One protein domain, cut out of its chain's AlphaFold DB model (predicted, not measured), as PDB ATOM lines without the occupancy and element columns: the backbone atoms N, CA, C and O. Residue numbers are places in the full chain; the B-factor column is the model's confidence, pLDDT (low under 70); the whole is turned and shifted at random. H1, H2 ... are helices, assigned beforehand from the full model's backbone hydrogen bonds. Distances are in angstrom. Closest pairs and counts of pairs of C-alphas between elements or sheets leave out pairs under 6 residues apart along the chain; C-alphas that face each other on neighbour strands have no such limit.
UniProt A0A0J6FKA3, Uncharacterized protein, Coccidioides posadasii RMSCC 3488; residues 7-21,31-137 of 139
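This is residues 7 to 21 and 31 to 137 of the 139 residues of an uncharacterized protein of Coccidioides posadasii RMSCC 3488 (UniProt A0A0J6FKA3). With little regular structure, the model is one long helix, H2, with loops along it: residues 58 to 95 fold back past H2, H1 comes near H2 at Trp 17 and Phe 52 without clearly touching it, the short helix H4 packs on residues 40 to 47 of H2, and residues 70 to 75 stick out. The 122 printed residues have four named helices, H1 to H4 in chain order, and no named strand; the class is all helix, with 43 residues in helices. The whole is loose, radius of gyration of the C-alphas 17.1 A, spanning 54 by 30 by 24 A.

H2, residues 35 to 57, is 33.3 A long, from C-alpha 35 at (140.034, 146.599, 261.990). H1 is residues 7 to 18, 17.8 A, H3 96 to 99, H4 122 to 125, ending at (147.672, 143.584, 248.844).

H2 touches H4 with residues 40 to 47 alone, closest C-alphas Cys 43 and Phe 124, 5.6 A. H1 and H2 are close but not clearly touching, C-alphas of Trp 17 and Phe 52 closest at 7.2 A, at a steep tilt of 60 degrees. O i to N i+4 pairs within hydrogen-bond range number 7 of 8 in H1 and 18 of 19 in H2; H3 and H4 are too short for one.

Residues 22 to 30 are not printed, a 23.5 A gap between C-alphas 21 and 31. The links H2 to H3 and H3 to H4 are long. No printed residue is under 70 in pLDDT.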
ATOM      1  N   ILE A   7     141.400 163.953 244.571       74.31
ATOM      2  CA  ILE A   7     141.995 165.302 244.555       74.31
ATOM      3  C   ILE A   7     142.499 165.737 245.943       74.31
ATOM      4  O   ILE A   7     143.630 166.231 246.026       74.31
ATOM      5  N   PRO A   8     141.751 165.525 247.050       83.69
ATOM      6  CA  PRO A   8     142.243 165.893 248.373       83.69
ATOM      7  C   PRO A   8     143.528 165.152 248.755       83.69
ATOM      8  O   PRO A   8     144.392 165.736 249.398       83.69
ATOM      9  N   MET A   9     143.712 163.905 248.308       87.19
ATOM     10  CA  MET A   9     144.868 163.097 248.703       87.19
ATOM     11  C   MET A   9     146.192 163.681 248.218       87.19
ATOM     12  O   MET A   9     147.171 163.661 248.963       87.19
ATOM     13  N   GLY A  10     146.225 164.239 247.006       87.00
ATOM     14  CA  GLY A  10     147.417 164.913 246.496       87.00
ATOM     15  C   GLY A  10     147.792 166.126 247.354       87.00
ATOM     16  O   GLY A  10     148.956 166.279 247.725       87.00
ATOM     17  N   THR A  11     146.789 166.924 247.735       88.50
ATOM     18  CA  THR A  11     146.962 168.125 248.572       88.50
ATOM     19  C   THR A  11     147.426 167.762 249.983       88.50
ATOM     20  O   THR A  11     148.379 168.348 250.491       88.50
ATOM     21  N   GLU A  12     146.805 166.761 250.612       90.81
ATOM     22  CA  GLU A  12     147.197 166.293 251.946       90.81
ATOM     23  C   GLU A  12     148.613 165.697 251.939       90.81
ATOM     24  O   GLU A  12     149.425 165.979 252.820       90.81
ATOM     25  N   THR A  13     148.961 164.925 250.906       92.06
ATOM     26  CA  THR A  13     150.307 164.343 250.765       92.06
ATOM     27  C   THR A  13     151.373 165.421 250.582       92.06
ATOM     28  O   THR A  13     152.472 165.320 251.135       92.06
ATOM     29  N   GLU A  14     151.070 166.473 249.821       91.69
ATOM     30  CA  GLU A  14     151.935 167.644 249.689       91.69
ATOM     31  C   GLU A  14     152.069 168.403 251.018       91.69
ATOM     32  O   GLU A  14     153.186 168.717 251.443       91.69
ATOM     33  N   TYR A  15     150.960 168.622 251.728       91.62
ATOM     34  CA  TYR A  15     150.977 169.243 253.050       91.62
ATOM     35  C   TYR A  15     151.901 168.485 254.012       91.62
ATOM     36  O   TYR A  15     152.797 169.099 254.605       91.62
ATOM     37  N   PHE A  16     151.739 167.160 254.130       91.69
ATOM     38  CA  PHE A  16     152.572 166.311 254.988       91.69
ATOM     39  C   PHE A  16     154.045 166.314 254.567       91.69
ATOM     40  O   PHE A  16     154.933 166.322 255.427       91.69
ATOM     41  N   TRP A  17     154.326 166.344 253.264       94.44
ATOM     42  CA  TRP A  17     155.689 166.389 252.738       94.44
ATOM     43  C   TRP A  17     156.466 167.593 253.262       94.44
ATOM     44  O   TRP A  17     157.570 167.423 253.786       94.44
ATOM     45  N   TYR A  18     155.864 168.781 253.231       93.62
ATOM     46  CA  TYR A  18     156.516 170.007 253.696       93.62
ATOM     47  C   TYR A  18     156.575 170.160 255.220       93.62
ATOM     48  O   TYR A  18     157.265 171.047 255.731       93.62
ATOM     49  N   GLN A  19     155.933 169.272 255.983       92.50
ATOM     50  CA  GLN A  19     156.086 169.228 257.437       92.50
ATOM     51  C   GLN A  19     157.423 168.576 257.851       92.50
ATOM     52  O   GLN A  19     157.459 167.538 258.504       92.50
ATOM     53  N   SER A  20     158.548 169.199 257.501       86.69
ATOM     54  CA  SER A  20     159.918 168.688 257.721       86.69
ATOM     55  C   SER A  20     160.344 168.516 259.189       86.69
ATOM     56  O   SER A  20     161.427 168.003 259.461       86.69
ATOM     57  N   ARG A  21     159.519 168.940 260.154       86.94
ATOM     58  CA  ARG A  21     159.818 168.854 261.596       86.94
ATOM     59  C   ARG A  21     159.530 167.486 262.218       86.94
ATOM     60  O   ARG A  21     159.883 167.283 263.377       86.94
ATOM     61  N   GLN A  31     145.687 152.965 267.399       96.69
ATOM     62  CA  GLN A  31     144.958 151.914 268.128       96.69
ATOM     63  C   GLN A  31     143.480 151.839 267.719       96.69
ATOM     64  O   GLN A  31     142.576 151.777 268.555       96.69
ATOM     65  N   ASP A  32     143.235 151.908 266.411       97.50
ATOM     66  CA  ASP A  32     141.885 152.013 265.880       97.50
ATOM     67  C   ASP A  32     141.098 150.719 266.135       97.50
ATOM     68  O   ASP A  32     141.552 149.616 265.831       97.50
ATOM     69  N   THR A  33     139.908 150.855 266.717       96.94
ATOM     70  CA  THR A  33     139.044 149.720 267.059       96.94
ATOM     71  C   THR A  33     138.363 149.100 265.841       96.94
ATOM     72  O   THR A  33     137.883 147.973 265.930       96.94
ATOM     73  N   ASP A  34     138.258 149.841 264.734       96.62
ATOM     74  CA  ASP A  34     137.751 149.314 263.470       96.62
ATOM     75  C   ASP A  34     138.909 148.646 262.710       96.62
ATOM     76  O   ASP A  34     139.820 149.339 262.244       96.62
ATOM     77  N   PRO A  35     138.897 147.312 262.555       96.19
ATOM     78  CA  PRO A  35     140.034 146.599 261.990       96.19
ATOM     79  C   PRO A  35     140.238 146.882 260.494       96.19
ATOM     80  O   PRO A  35     141.371 146.843 260.015       96.19
ATOM     81  N   ILE A  36     139.173 147.215 259.755       96.56
ATOM     82  CA  ILE A  36     139.272 147.576 258.336       96.56
ATOM     83  C   ILE A  36     139.930 148.944 258.210       96.56
ATOM     84  O   ILE A  36     140.891 149.110 257.453       96.56
ATOM     85  N   ARG A  37     139.451 149.925 258.983       96.88
ATOM     86  CA  ARG A  37     140.047 151.265 258.993       96.88
ATOM     87  C   ARG A  37     141.498 151.216 259.458       96.88
ATOM     88  O   ARG A  37     142.343 151.865 258.846       96.88
ATOM     89  N   TYR A  38     141.807 150.403 260.465       98.19
ATOM     90  CA  TYR A  38     143.172 150.251 260.956       98.19
ATOM     91  C   TYR A  38     144.122 149.696 259.884       98.19
ATOM     92  O   TYR A  38     145.216 150.231 259.696       98.19
ATOM     93  N   ALA A  39     143.683 148.687 259.121       98.31
ATOM     94  CA  ALA A  39     144.441 148.146 257.993       98.31
ATOM     95  C   ALA A  39     144.685 149.196 256.898       98.31
ATOM     96  O   ALA A  39     145.807 149.308 256.401       98.31
ATOM     97  N   ILE A  40     143.673 150.005 256.562       97.06
ATOM     98  CA  ILE A  40     143.811 151.106 255.594       97.06
ATOM     99  C   ILE A  40     144.828 152.141 256.093       97.06
ATOM    100  O   ILE A  40     145.729 152.512 255.344       97.06
ATOM    101  N   LEU A  41     144.733 152.576 257.355       97.25
ATOM    102  CA  LEU A  41     145.665 153.544 257.944       97.25
ATOM    103  C   LEU A  41     147.110 153.027 257.945       97.25
ATOM    104  O   LEU A  41     148.029 153.784 257.633       97.25
ATOM    105  N   ALA A  42     147.315 151.742 258.246       98.25
ATOM    106  CA  ALA A  42     148.634 151.116 258.191       98.25
ATOM    107  C   ALA A  42     149.216 151.134 256.770       98.25
ATOM    108  O   ALA A  42     150.371 151.516 256.587       98.25
ATOM    109  N   CYS A  43     148.413 150.776 255.762       98.06
ATOM    110  CA  CYS A  43     148.836 150.819 254.362       98.06
ATOM    111  C   CYS A  43     149.141 152.245 253.887       98.06
ATOM    112  O   CYS A  43     150.131 152.450 253.192       98.06
ATOM    113  N   LEU A  44     148.334 153.236 254.282       96.19
ATOM    114  CA  LEU A  44     148.577 154.647 253.961       96.19
ATOM    115  C   LEU A  44     149.897 155.144 254.555       96.19
ATOM    116  O   LEU A  44     150.680 155.786 253.859       96.19
ATOM    117  N   ALA A  45     150.166 154.831 255.825       96.44
ATOM    118  CA  ALA A  45     151.414 155.209 256.483       96.44
ATOM    119  C   ALA A  45     152.641 154.566 255.809       96.44
ATOM    120  O   ALA A  45     153.677 155.215 255.666       96.44
ATOM    121  N   GLU A  46     152.524 153.314 255.360       97.81
ATOM    122  CA  GLU A  46     153.575 152.621 254.609       97.81
ATOM    123  C   GLU A  46     153.770 153.208 253.201       97.81
ATOM    124  O   GLU A  46     154.900 153.466 252.790       97.81
ATOM    125  N   GLU A  47     152.692 153.495 252.470       96.75
ATOM    126  CA  GLU A  47     152.776 154.077 251.125       96.75
ATOM    127  C   GLU A  47     153.261 155.526 251.114       96.75
ATOM    128  O   GLU A  47     153.975 155.920 250.192       96.75
ATOM    129  N   LEU A  48     152.981 156.311 252.159       95.69
ATOM    130  CA  LEU A  48     153.586 157.635 252.317       95.69
ATOM    131  C   LEU A  48     155.117 157.556 252.353       95.69
ATOM    132  O   LEU A  48     155.783 158.410 251.771       95.69
ATOM    133  N   VAL A  49     155.691 156.518 252.972       96.88
ATOM    134  CA  VAL A  49     157.147 156.301 252.970       96.88
ATOM    135  C   VAL A  49     157.653 156.004 251.563       96.88
ATOM    136  O   VAL A  49     158.669 156.567 251.152       96.88
ATOM    137  N   HIS A  50     156.949 155.161 250.804       97.06
ATOM    138  CA  HIS A  50     157.307 154.872 249.416       97.06
ATOM    139  C   HIS A  50     157.246 156.130 248.536       97.06
ATOM    140  O   HIS A  50     158.222 156.442 247.849       97.06
ATOM    141  N   ALA A  51     156.165 156.905 248.631       96.06
ATOM    142  CA  ALA A  51     155.998 158.159 247.902       96.06
ATOM    143  C   ALA A  51     157.069 159.201 248.278       96.06
ATOM    144  O   ALA A  51     157.632 159.870 247.409       96.06
ATOM    145  N   PHE A  52     157.408 159.318 249.566       96.12
ATOM    146  CA  PHE A  52     158.413 160.278 250.026       96.12
ATOM    147  C   PHE A  52     159.814 159.875 249.580       96.12
ATOM    148  O   PHE A  52     160.557 160.716 249.080       96.12
ATOM    149  N   ASN A  53     160.172 158.595 249.692       96.94
ATOM    150  CA  ASN A  53     161.463 158.100 249.219       96.94
ATOM    151  C   ASN A  53     161.610 158.233 247.702       96.94
ATOM    152  O   ASN A  53     162.689 158.582 247.222       96.94
ATOM    153  N   TRP A  54     160.523 158.055 246.947       95.94
ATOM    154  CA  TRP A  54     160.506 158.365 245.523       95.94
ATOM    155  C   TRP A  54     160.821 159.847 245.268       95.94
ATOM    156  O   TRP A  54     161.775 160.138 244.549       95.94
ATOM    157  N   ARG A  55     160.142 160.793 245.932       95.56
ATOM    158  CA  ARG A  55     160.462 162.231 245.814       95.56
ATOM    159  C   ARG A  55     161.907 162.552 246.211       95.56
ATOM    160  O   ARG A  55     162.594 163.291 245.506       95.56
ATOM    161  N   LEU A  56     162.391 161.986 247.319       95.81
ATOM    162  CA  LEU A  56     163.766 162.174 247.794       95.81
ATOM    163  C   LEU A  56     164.797 161.685 246.764       95.81
ATOM    164  O   LEU A  56     165.784 162.390 246.525       95.81
ATOM    165  N   SER A  57     164.528 160.539 246.119       95.25
ATOM    166  CA  SER A  57     165.363 159.972 245.051       95.25
ATOM    167  C   SER A  57     165.434 160.851 243.806       95.25
ATOM    168  O   SER A  57     166.461 160.877 243.138       95.25
ATOM    169  N   LEU A  58     164.389 161.637 243.534       93.44
ATOM    170  CA  LEU A  58     164.370 162.624 242.452       93.44
ATOM    171  C   LEU A  58     165.104 163.926 242.813       93.44
ATOM    172  O   LEU A  58     165.155 164.847 242.003       93.44
ATOM    173  N   GLY A  59     165.670 164.019 244.019       95.25
ATOM    174  CA  GLY A  59     166.349 165.216 244.505       95.25
ATOM    175  C   GLY A  59     165.431 166.204 245.217       95.25
ATOM    176  O   GLY A  59     165.902 167.228 245.712       95.25
ATOM    177  N   MET A  60     164.134 165.915 245.361       95.19
ATOM    178  CA  MET A  60     163.251 166.811 246.105       95.19
ATOM    179  C   MET A  60     163.598 166.798 247.597       95.19
ATOM    180  O   MET A  60     164.037 165.780 248.131       95.19
ATOM    181  N   ARG A  61     163.399 167.920 248.299       95.06
ATOM    182  CA  ARG A  61     163.613 168.009 249.748       95.06
ATOM    183  C   ARG A  61     162.376 168.549 250.447       95.06
ATOM    184  O   ARG A  61     161.676 169.410 249.918       95.06
ATOM    185  N   ARG A  62     162.128 168.031 251.650       94.19
ATOM    186  CA  ARG A  62     160.974 168.380 252.493       94.19
ATOM    187  C   ARG A  62     161.016 169.819 253.014       94.19
ATOM    188  O   ARG A  62     159.996 170.350 253.431       94.19
ATOM    189  N   ASP A  63     162.185 170.456 252.995       93.81
ATOM    190  CA  ASP A  63     162.372 171.872 253.329       93.81
ATOM    191  C   ASP A  63     162.284 172.802 252.100       93.81
ATOM    192  O   ASP A  63     162.541 173.999 252.217       93.81
ATOM    193  N   GLY A  64     161.949 172.255 250.923       92.50
ATOM    194  CA  GLY A  64     161.865 172.982 249.654       92.50
ATOM    195  C   GLY A  64     163.218 173.271 248.993       92.50
ATOM    196  O   GLY A  64     163.257 173.833 247.900       92.50
ATOM    197  N   ARG A  65     164.347 172.886 249.603       93.56
ATOM    198  CA  ARG A  65     165.689 173.101 249.034       93.56
ATOM    199  C   ARG A  65     166.079 171.936 248.131       93.56
ATOM    200  O   ARG A  65     166.968 171.150 248.452       93.56
ATOM    201  N   HIS A  66     165.351 171.787 247.029       94.19
ATOM    202  CA  HIS A  66     165.546 170.694 246.079       94.19
ATOM    203  C   HIS A  66     166.975 170.677 245.508       94.19
ATOM    204  O   HIS A  66     167.595 171.718 245.288       94.19
ATOM    205  N   LEU A  67     167.480 169.473 245.251       93.38
ATOM    206  CA  LEU A  67     168.733 169.223 244.555       93.38
ATOM    207  C   LEU A  67     168.407 168.826 243.118       93.38
ATOM    208  O   LEU A  67     167.862 167.751 242.876       93.38
ATOM    209  N   TYR A  68     168.729 169.698 242.172       89.44
ATOM    210  CA  TYR A  68     168.501 169.446 240.754       89.44
ATOM    211  C   TYR A  68     169.751 168.856 240.113       89.44
ATOM    212  O   TYR A  68     170.871 169.244 240.440       89.44
ATOM    213  N   ARG A  69     169.540 167.924 239.186       90.50
ATOM    214  CA  ARG A  69     170.589 167.476 238.272       90.50
ATOM    215  C   ARG A  69     170.766 168.528 237.182       90.50
ATOM    216  O   ARG A  69     169.772 169.079 236.712       90.50
ATOM    217  N   GLU A  70     172.005 168.810 236.792       89.38
ATOM    218  CA  GLU A  70     172.276 169.746 235.692       89.38
ATOM    219  C   GLU A  70     172.148 169.044 234.337       89.38
ATOM    220  O   GLU A  70     171.761 169.664 233.345       89.38
ATOM    221  N   ARG A  71     172.460 167.744 234.302       90.62
ATOM    222  CA  ARG A  71     172.380 166.876 233.125       90.62
ATOM    223  C   ARG A  71     171.683 165.570 233.477       90.62
ATOM    224  O   ARG A  71     171.775 165.082 234.602       90.62
ATOM    225  N   ASP A  72     171.037 164.950 232.495       85.25
ATOM    226  CA  ASP A  72     170.341 163.671 232.700       85.25
ATOM    227  C   ASP A  72     171.285 162.516 233.073       85.25
ATOM    228  O   ASP A  72     170.860 161.558 233.723       85.25
ATOM    229  N   GLU A  73     172.558 162.629 232.687       92.25
ATOM    230  CA  GLU A  73     173.631 161.674 232.981       92.25
ATOM    231  C   GLU A  73     174.151 161.781 234.420       92.25
ATOM    232  O   GLU A  73     174.810 160.856 234.902       92.25
ATOM    233  N   ASP A  74     173.871 162.894 235.109       91.06
ATOM    234  CA  ASP A  74     174.312 163.085 236.485       91.06
ATOM    235  C   ASP A  74     173.631 162.047 237.395       91.06
ATOM    236  O   ASP A  74     172.442 161.725 237.221       91.06
ATOM    237  N   PRO A  75     174.352 161.516 238.400       91.62
ATOM    238  CA  PRO A  75     173.769 160.583 239.350       91.62
ATOM    239  C   PRO A  75     172.613 161.237 240.116       91.62
ATOM    240  O   PRO A  75     172.613 162.441 240.385       91.62
ATOM    241  N   TYR A  76     171.628 160.427 240.509       90.75
ATOM    242  CA  TYR A  76     170.557 160.898 241.383       90.75
ATOM    243  C   TYR A  76     171.122 161.400 242.723       90.75
ATOM    244  O   TYR A  76     172.040 160.773 243.266       90.75
ATOM    245  N   PRO A  77     170.595 162.509 243.278       92.31
ATOM    246  CA  PRO A  77     171.113 163.061 244.522       92.31
ATOM    247  C   PRO A  77     170.987 162.067 245.688       92.31
ATOM    248  O   PRO A  77     169.930 161.451 245.852       92.31
ATOM    249  N   PRO A  78     172.014 161.936 246.549       94.62
ATOM    250  CA  PRO A  78     171.932 161.074 247.722       94.62
ATOM    251  C   PRO A  78     170.865 161.591 248.693       94.62
ATOM    252  O   PRO A  78     170.661 162.802 248.812       94.62
ATOM    253  N   TYR A  79     170.198 160.686 249.404       95.81
ATOM    254  CA  TYR A  79     169.192 161.026 250.407       95.81
ATOM    255  C   TYR A  79     169.182 160.006 251.547       95.81
ATOM    256  O   TYR A  79     169.521 158.842 251.339       95.81
ATOM    257  N   ASP A  80     168.760 160.451 252.731       94.31
ATOM    258  CA  ASP A  80     168.462 159.576 253.863       94.31
ATOM    259  C   ASP A  80     167.017 159.069 253.723       94.31
ATOM    260  O   ASP A  80     166.096 159.893 253.694       94.31
ATOM    261  N   PRO A  81     166.784 157.751 253.588       95.81
ATOM    262  CA  PRO A  81     165.437 157.234 253.389       95.81
ATOM    263  C   PRO A  81     164.551 157.411 254.624       95.81
ATOM    264  O   PRO A  81     164.951 157.112 255.752       95.81
ATOM    265  N   GLU A  82     163.300 157.804 254.399       96.19
ATOM    266  CA  GLU A  82     162.238 157.677 255.392       96.19
ATOM    267  C   GLU A  82     161.967 156.193 255.665       96.19
ATOM    268  O   GLU A  82     162.113 155.328 254.794       96.19
ATOM    269  N   THR A  83     161.547 155.897 256.892       96.56
ATOM    270  CA  THR A  83     161.250 154.533 257.341       96.56
ATOM    271  C   THR A  83     159.827 154.440 257.875       96.56
ATOM    272  O   THR A  83     159.253 155.422 258.338       96.56
ATOM    273  N   VAL A  84     159.245 153.246 257.782       96.00
ATOM    274  CA  VAL A  84     157.866 152.989 258.220       96.00
ATOM    275  C   VAL A  84     157.727 153.074 259.736       96.00
ATOM    276  O   VAL A  84     158.629 152.669 260.479       96.00
ATOM    277  N   ALA A  85     156.573 153.559 260.195       96.00
ATOM    278  CA  ALA A  85     156.228 153.546 261.608       96.00
ATOM    279  C   ALA A  85     156.147 152.090 262.117       96.00
ATOM    280  O   ALA A  85     155.495 151.259 261.485       96.00
ATOM    281  N   PRO A  86     156.788 151.733 263.247       97.00
ATOM    282  CA  PRO A  86     156.885 150.336 263.681       97.00
ATOM    283  C   PRO A  86     155.544 149.620 263.881       97.00
ATOM    284  O   PRO A  86     155.484 148.404 263.706       97.00
ATOM    285  N   TRP A  87     154.487 150.355 264.238       97.62
ATOM    286  CA  TRP A  87     153.167 149.787 264.512       97.62
ATOM    287  C   TRP A  87     152.511 149.183 263.268       97.62
ATOM    288  O   TRP A  87     151.827 148.168 263.385       97.62
ATOM    289  N   THR A  88     152.773 149.727 262.073       97.88
ATOM    290  CA  THR A  88     152.114 149.273 260.839       97.88
ATOM    291  C   THR A  88     152.413 147.800 260.561       97.88
ATOM    292  O   THR A  88     151.528 147.050 260.153       97.88
ATOM    293  N   LYS A  89     153.630 147.346 260.893       95.38
ATOM    294  CA  LYS A  89     154.097 145.959 260.718       95.38
ATOM    295  C   LYS A  89     153.270 144.927 261.482       95.38
ATOM    296  O   LYS A  89     153.292 143.756 261.118       95.38
ATOM    297  N   ASN A  90     152.573 145.350 262.534       95.75
ATOM    298  CA  ASN A  90     151.792 144.468 263.396       95.75
ATOM    299  C   ASN A  90     150.302 144.449 263.027       95.75
ATOM    300  O   ASN A  90     149.541 143.695 263.630       95.75
ATOM    301  N   VAL A  91     149.876 145.265 262.057       97.81
ATOM    302  CA  VAL A  91     148.469 145.345 261.649       97.81
ATOM    303  C   VAL A  91     148.137 144.187 260.705       97.81
ATOM    304  O   VAL A  91     148.748 144.102 259.632       97.81
ATOM    305  N   PRO A  92     147.192 143.303 261.077       96.75
ATOM    306  CA  PRO A  92     146.875 142.115 260.299       96.75
ATOM    307  C   PRO A  92     146.150 142.457 258.987       96.75
ATOM    308  O   PRO A  92     145.607 143.556 258.835       96.75
ATOM    309  N   PRO A  93     146.099 141.507 258.037       97.56
ATOM    310  CA  PRO A  93     145.228 141.616 256.876       97.56
ATOM    311  C   PRO A  93     143.749 141.708 257.255       97.56
ATOM    312  O   PRO A  93     143.339 141.182 258.291       97.56
ATOM    313  N   VAL A  94     142.945 142.326 256.385       97.00
ATOM    314  CA  VAL A  94     141.486 142.347 256.523       97.00
ATOM    315  C   VAL A  94     140.951 140.916 256.443       97.00
ATOM    316  O   VAL A  94     141.176 140.209 255.457       97.00
ATOM    317  N   ASP A  95     140.263 140.491 257.502       94.81
ATOM    318  CA  ASP A  95     139.583 139.202 257.590       94.81
ATOM    319  C   ASP A  95     138.233 139.259 256.857       94.81
ATOM    320  O   ASP A  95     137.478 140.226 256.990       94.81
ATOM    321  N   ALA A  96     137.901 138.196 256.121       90.25
ATOM    322  CA  ALA A  96     136.634 138.065 255.407       90.25
ATOM    323  C   ALA A  96     135.409 138.176 256.336       90.25
ATOM    324  O   ALA A  96     134.340 138.608 255.908       90.25
ATOM    325  N   GLN A  97     135.537 137.835 257.625       92.31
ATOM    326  CA  GLN A  97     134.444 138.009 258.586       92.31
ATOM    327  C   GLN A  97     134.103 139.491 258.830       92.31
ATOM    328  O   GLN A  97     132.959 139.813 259.150       92.31
ATOM    329  N   TRP A  98     135.070 140.401 258.661       92.56
ATOM    330  CA  TRP A  98     134.857 141.841 258.831       92.56
ATOM    331  C   TRP A  98     134.130 142.458 257.632       92.56
ATOM    332  O   TRP A  98     133.513 143.511 257.769       92.56
ATOM    333  N   THR A  99     134.139 141.791 256.474       89.69
ATOM    334  CA  THR A  99     133.529 142.298 255.238       89.69
ATOM    335  C   THR A  99     132.092 141.815 255.012       89.69
ATOM    336  O   THR A  99     131.444 142.280 254.080       89.69
ATOM    337  N   VAL A 100     131.551 140.932 255.864       86.81
ATOM    338  CA  VAL A 100     130.211 140.314 255.704       86.81
ATOM    339  C   VAL A 100     129.068 141.337 255.623       86.81
ATOM    340  O   VAL A 100     128.059 141.084 254.972       86.81
ATOM    341  N   GLY A 101     129.209 142.488 256.285       86.00
ATOM    342  CA  GLY A 101     128.205 143.559 256.280       86.00
ATOM    343  C   GLY A 101     128.429 144.640 255.221       86.00
ATOM    344  O   GLY A 101     127.644 145.587 255.155       86.00
ATOM    345  N   LEU A 102     129.502 144.543 254.435       90.44
ATOM    346  CA  LEU A 102     129.810 145.532 253.412       90.44
ATOM    347  C   LEU A 102     128.997 145.278 252.134       90.44
ATOM    348  O   LEU A 102     128.598 144.144 251.862       90.44
ATOM    349  N   PRO A 103     128.750 146.325 251.329       91.00
ATOM    350  CA  PRO A 103     128.160 146.169 250.007       91.00
ATOM    351  C   PRO A 103     128.930 145.162 249.134       91.00
ATOM    352  O   PRO A 103     130.159 145.117 249.147       91.00
ATOM    353  N   ALA A 104     128.210 144.350 248.359       86.50
ATOM    354  CA  ALA A 104     128.821 143.300 247.536       86.50
ATOM    355  C   ALA A 104     129.716 143.847 246.407       86.50
ATOM    356  O   ALA A 104     130.538 143.117 245.871       86.50
ATOM    357  N   ASP A 105     129.564 145.120 246.042       88.56
ATOM    358  CA  ASP A 105     130.384 145.819 245.051       88.56
ATOM    359  C   ASP A 105     131.746 146.282 245.595       88.56
ATOM    360  O   ASP A 105     132.602 146.671 244.807       88.56
ATOM    361  N   VAL A 106     131.976 146.214 246.913       91.56
ATOM    362  CA  VAL A 106     133.264 146.580 247.539       91.56
ATOM    363  C   VAL A 106     134.025 145.377 248.099       91.56
ATOM    364  O   VAL A 106     135.023 145.542 248.799       91.56
ATOM    365  N   VAL A 107     133.570 144.157 247.803       94.50
ATOM    366  CA  VAL A 107     134.219 142.906 248.210       94.50
ATOM    367  C   VAL A 107     134.280 141.973 247.008       94.50
ATOM    368  O   VAL A 107     133.261 141.718 246.371       94.50
ATOM    369  N   ASP A 108     135.460 141.451 246.682       92.25
ATOM    370  CA  ASP A 108     135.590 140.513 245.564       92.25
ATOM    371  C   ASP A 108     135.250 139.062 245.945       92.25
ATOM    372  O   ASP A 108     135.003 138.718 247.102       92.25
ATOM    373  N   VAL A 109     135.275 138.168 244.952       89.00
ATOM    374  CA  VAL A 109     135.002 136.730 245.134       89.00
ATOM    375  C   VAL A 109     135.987 136.022 246.073       89.00
ATOM    376  O   VAL A 109     135.691 134.926 246.546       89.00
ATOM    377  N   ALA A 110     137.153 136.619 246.330       88.56
ATOM    378  CA  ALA A 110     138.157 136.114 247.258       88.56
ATOM    379  C   ALA A 110     137.998 136.709 248.672       88.56
ATOM    380  O   ALA A 110     138.797 136.391 249.553       88.56
ATOM    381  N   GLY A 111     136.982 137.549 248.905       89.56
ATOM    382  CA  GLY A 111     136.729 138.202 250.189       89.56
ATOM    383  C   GLY A 111     137.651 139.391 250.472       89.56
ATOM    384  O   GLY A 111     137.767 139.802 251.623       89.56
ATOM    385  N   ARG A 112     138.332 139.930 249.453       94.19
ATOM    386  CA  ARG A 112     139.216 141.095 249.596       94.19
ATOM    387  C   ARG A 112     138.411 142.382 249.508       94.19
ATOM    388  O   ARG A 112     137.473 142.473 248.718       94.19
ATOM    389  N   LEU A 113     138.823 143.390 250.270       96.38
ATOM    390  CA  LEU A 113     138.238 144.726 250.193       96.38
ATOM    391  C   LEU A 113     138.682 145.402 248.891       96.38
ATOM    392  O   LEU A 113     139.877 145.597 248.675       96.38
ATOM    393  N   VAL A 114     137.738 145.794 248.042       95.44
ATOM    394  CA  VAL A 114     138.006 146.479 246.773       95.44
ATOM    395  C   VAL A 114     137.704 147.963 246.927       95.44
ATOM    396  O   VAL A 114     136.547 148.360 247.040       95.44
ATOM    397  N   LEU A 115     138.754 148.787 246.937       92.38
ATOM    398  CA  LEU A 115     138.629 150.250 246.901       92.38
ATOM    399  C   LEU A 115     138.701 150.780 245.465       92.38
ATOM    400  O   LEU A 115     138.068 151.780 245.139       92.38
ATOM    401  N   GLU A 116     139.467 150.102 244.609       92.00
ATOM    402  CA  GLU A 116     139.588 150.410 243.186       92.00
ATOM    403  C   GLU A 116     139.756 149.105 242.398       92.00
ATOM    404  O   GLU A 116     140.634 148.292 242.701       92.00
ATOM    405  N   GLU A 117     138.899 148.885 241.401       90.56
ATOM    406  CA  GLU A 117     138.931 147.677 240.579       90.56
ATOM    407  C   GLU A 117     140.242 147.585 239.780       90.56
ATOM    408  O   GLU A 117     140.737 148.574 239.244       90.56
ATOM    409  N   GLY A 118     140.828 146.386 239.715       90.44
ATOM    410  CA  GLY A 118     142.112 146.178 239.040       90.44
ATOM    411  C   GLY A 118     143.320 146.757 239.786       90.44
ATOM    412  O   GLY A 118     144.399 146.828 239.204       90.44
ATOM    413  N   GLY A 119     143.162 147.154 241.053       93.69
ATOM    414  CA  GLY A 119     144.258 147.615 241.900       93.69
ATOM    415  C   GLY A 119     145.368 146.575 242.085       93.69
ATOM    416  O   GLY A 119     145.095 145.400 242.337       93.69
ATOM    417  N   VAL A 120     146.626 147.010 241.980       95.81
ATOM    418  CA  VAL A 120     147.809 146.123 242.031       95.81
ATOM    419  C   VAL A 120     148.852 146.532 243.075       95.81
ATOM    420  O   VAL A 120     149.961 146.002 243.069       95.81
ATOM    421  N   ASN A 121     148.539 147.467 243.978       97.56
ATOM    422  CA  ASN A 121     149.509 147.905 244.979       97.56
ATOM    423  C   ASN A 121     149.872 146.781 245.975       97.56
ATOM    424  O   ASN A 121     149.009 146.216 246.647       97.56
ATOM    425  N   GLU A 122     151.169 146.501 246.121       97.50
ATOM    426  CA  GLU A 122     151.673 145.406 246.959       97.50
ATOM    427  C   GLU A 122     151.501 145.652 248.465       97.50
ATOM    428  O   GLU A 122     151.263 144.711 249.225       97.50
ATOM    429  N   THR A 123     151.615 146.901 248.918       97.62
ATOM    430  CA  THR A 123     151.465 147.270 250.335       97.62
ATOM    431  C   THR A 123     150.043 147.019 250.817       97.62
ATOM    432  O   THR A 123     149.840 146.391 251.856       97.62
ATOM    433  N   PHE A 124     149.054 147.428 250.024       97.88
ATOM    434  CA  PHE A 124     147.644 147.160 250.280       97.88
ATOM    435  C   PHE A 124     147.289 145.681 250.072       97.88
ATOM    436  O   PHE A 124     146.538 145.116 250.875       97.88
ATOM    437  N   ALA A 125     147.896 145.010 249.086       97.50
ATOM    438  CA  ALA A 125     147.672 143.584 248.844       97.50
ATOM    439  C   ALA A 125     148.071 142.705 250.041       97.50
ATOM    440  O   ALA A 125     147.355 141.750 250.348       97.50
ATOM    441  N   LYS A 126     149.139 143.054 250.781       97.00
ATOM    442  CA  LYS A 126     149.523 142.369 252.037       97.00
ATOM    443  C   LYS A 126     148.400 142.346 253.069       97.00
ATOM    444  O   LYS A 126     148.415 141.482 253.939       97.00
ATOM    445  N   ARG A 127     147.451 143.285 252.989       97.69
ATOM    446  CA  ARG A 127     146.318 143.391 253.910       97.69
ATOM    447  C   ARG A 127     144.972 143.022 253.291       97.69
ATOM    448  O   ARG A 127     143.946 143.373 253.862       97.69
ATOM    449  N   ASN A 128     144.960 142.276 252.183       97.75
ATOM    450  CA  ASN A 128     143.746 141.885 251.452       97.75
ATOM    451  C   ASN A 128     142.928 143.084 250.938       97.75
ATOM    452  O   ASN A 128     141.699 143.020 250.890       97.75
ATOM    453  N   ILE A 129     143.600 144.171 250.549       97.62
ATOM    454  CA  ILE A 129     142.955 145.360 249.986       97.62
ATOM    455  C   ILE A 129     143.415 145.548 248.536       97.62
ATOM    456  O   ILE A 129     144.609 145.512 248.241       97.62
ATOM    457  N   VAL A 130     142.462 145.753 247.631       96.62
ATOM    458  CA  VAL A 130     142.676 145.975 246.198       96.62
ATOM    459  C   VAL A 130     142.505 147.465 245.907       96.62
ATOM    460  O   VAL A 130     141.407 148.012 246.038       96.62
ATOM    461  N   THR A 131     143.605 148.137 245.561       95.44
ATOM    462  CA  THR A 131     143.613 149.566 245.223       95.44
ATOM    463  C   THR A 131     144.853 149.957 244.410       95.44
ATOM    464  O   THR A 131     145.829 149.198 244.362       95.44
ATOM    465  N   ASN A 132     144.829 151.142 243.798       93.94
ATOM    466  CA  ASN A 132     146.017 151.828 243.304       93.94
ATOM    467  C   ASN A 132     146.321 153.052 244.177       93.94
ATOM    468  O   ASN A 132     145.476 153.562 244.907       93.94
ATOM    469  N   VAL A 133     147.563 153.527 244.105       93.75
ATOM    470  CA  VAL A 133     148.092 154.555 245.019       93.75
ATOM    471  C   VAL A 133     148.711 155.741 244.288       93.75
ATOM    472  O   VAL A 133     149.376 156.562 244.907       93.75
ATOM    473  N   GLY A 134     148.505 155.860 242.971       91.06
ATOM    474  CA  GLY A 134     149.132 156.907 242.150       91.06
ATOM    475  C   GLY A 134     148.850 158.331 242.642       91.06
ATOM    476  O   GLY A 134     149.679 159.218 242.477       91.06
ATOM    477  N   TRP A 135     147.730 158.534 243.335       89.19
ATOM    478  CA  TRP A 135     147.342 159.799 243.961       89.19
ATOM    479  C   TRP A 135     148.214 160.216 245.166       89.19
ATOM    480  O   TRP A 135     148.125 161.365 245.591       89.19
ATOM    481  N   LEU A 136     149.081 159.338 245.695       91.69
ATOM    482  CA  LEU A 136     150.146 159.694 246.654       91.69
ATOM    483  C   LEU A 136     151.421 160.201 245.962       91.69
ATOM    484  O   LEU A 136     152.234 160.891 246.577       91.69
ATOM    485  N   TYR A 137     151.618 159.865 244.688       91.00
ATOM    486  CA  TYR A 137     152.850 160.133 243.942       91.00
ATOM    487  C   TYR A 137     152.696 161.410 243.109       91.00
ATOM    488  O   TYR A 137     152.778 161.391 241.882       91.00
TER     489      TYR A 137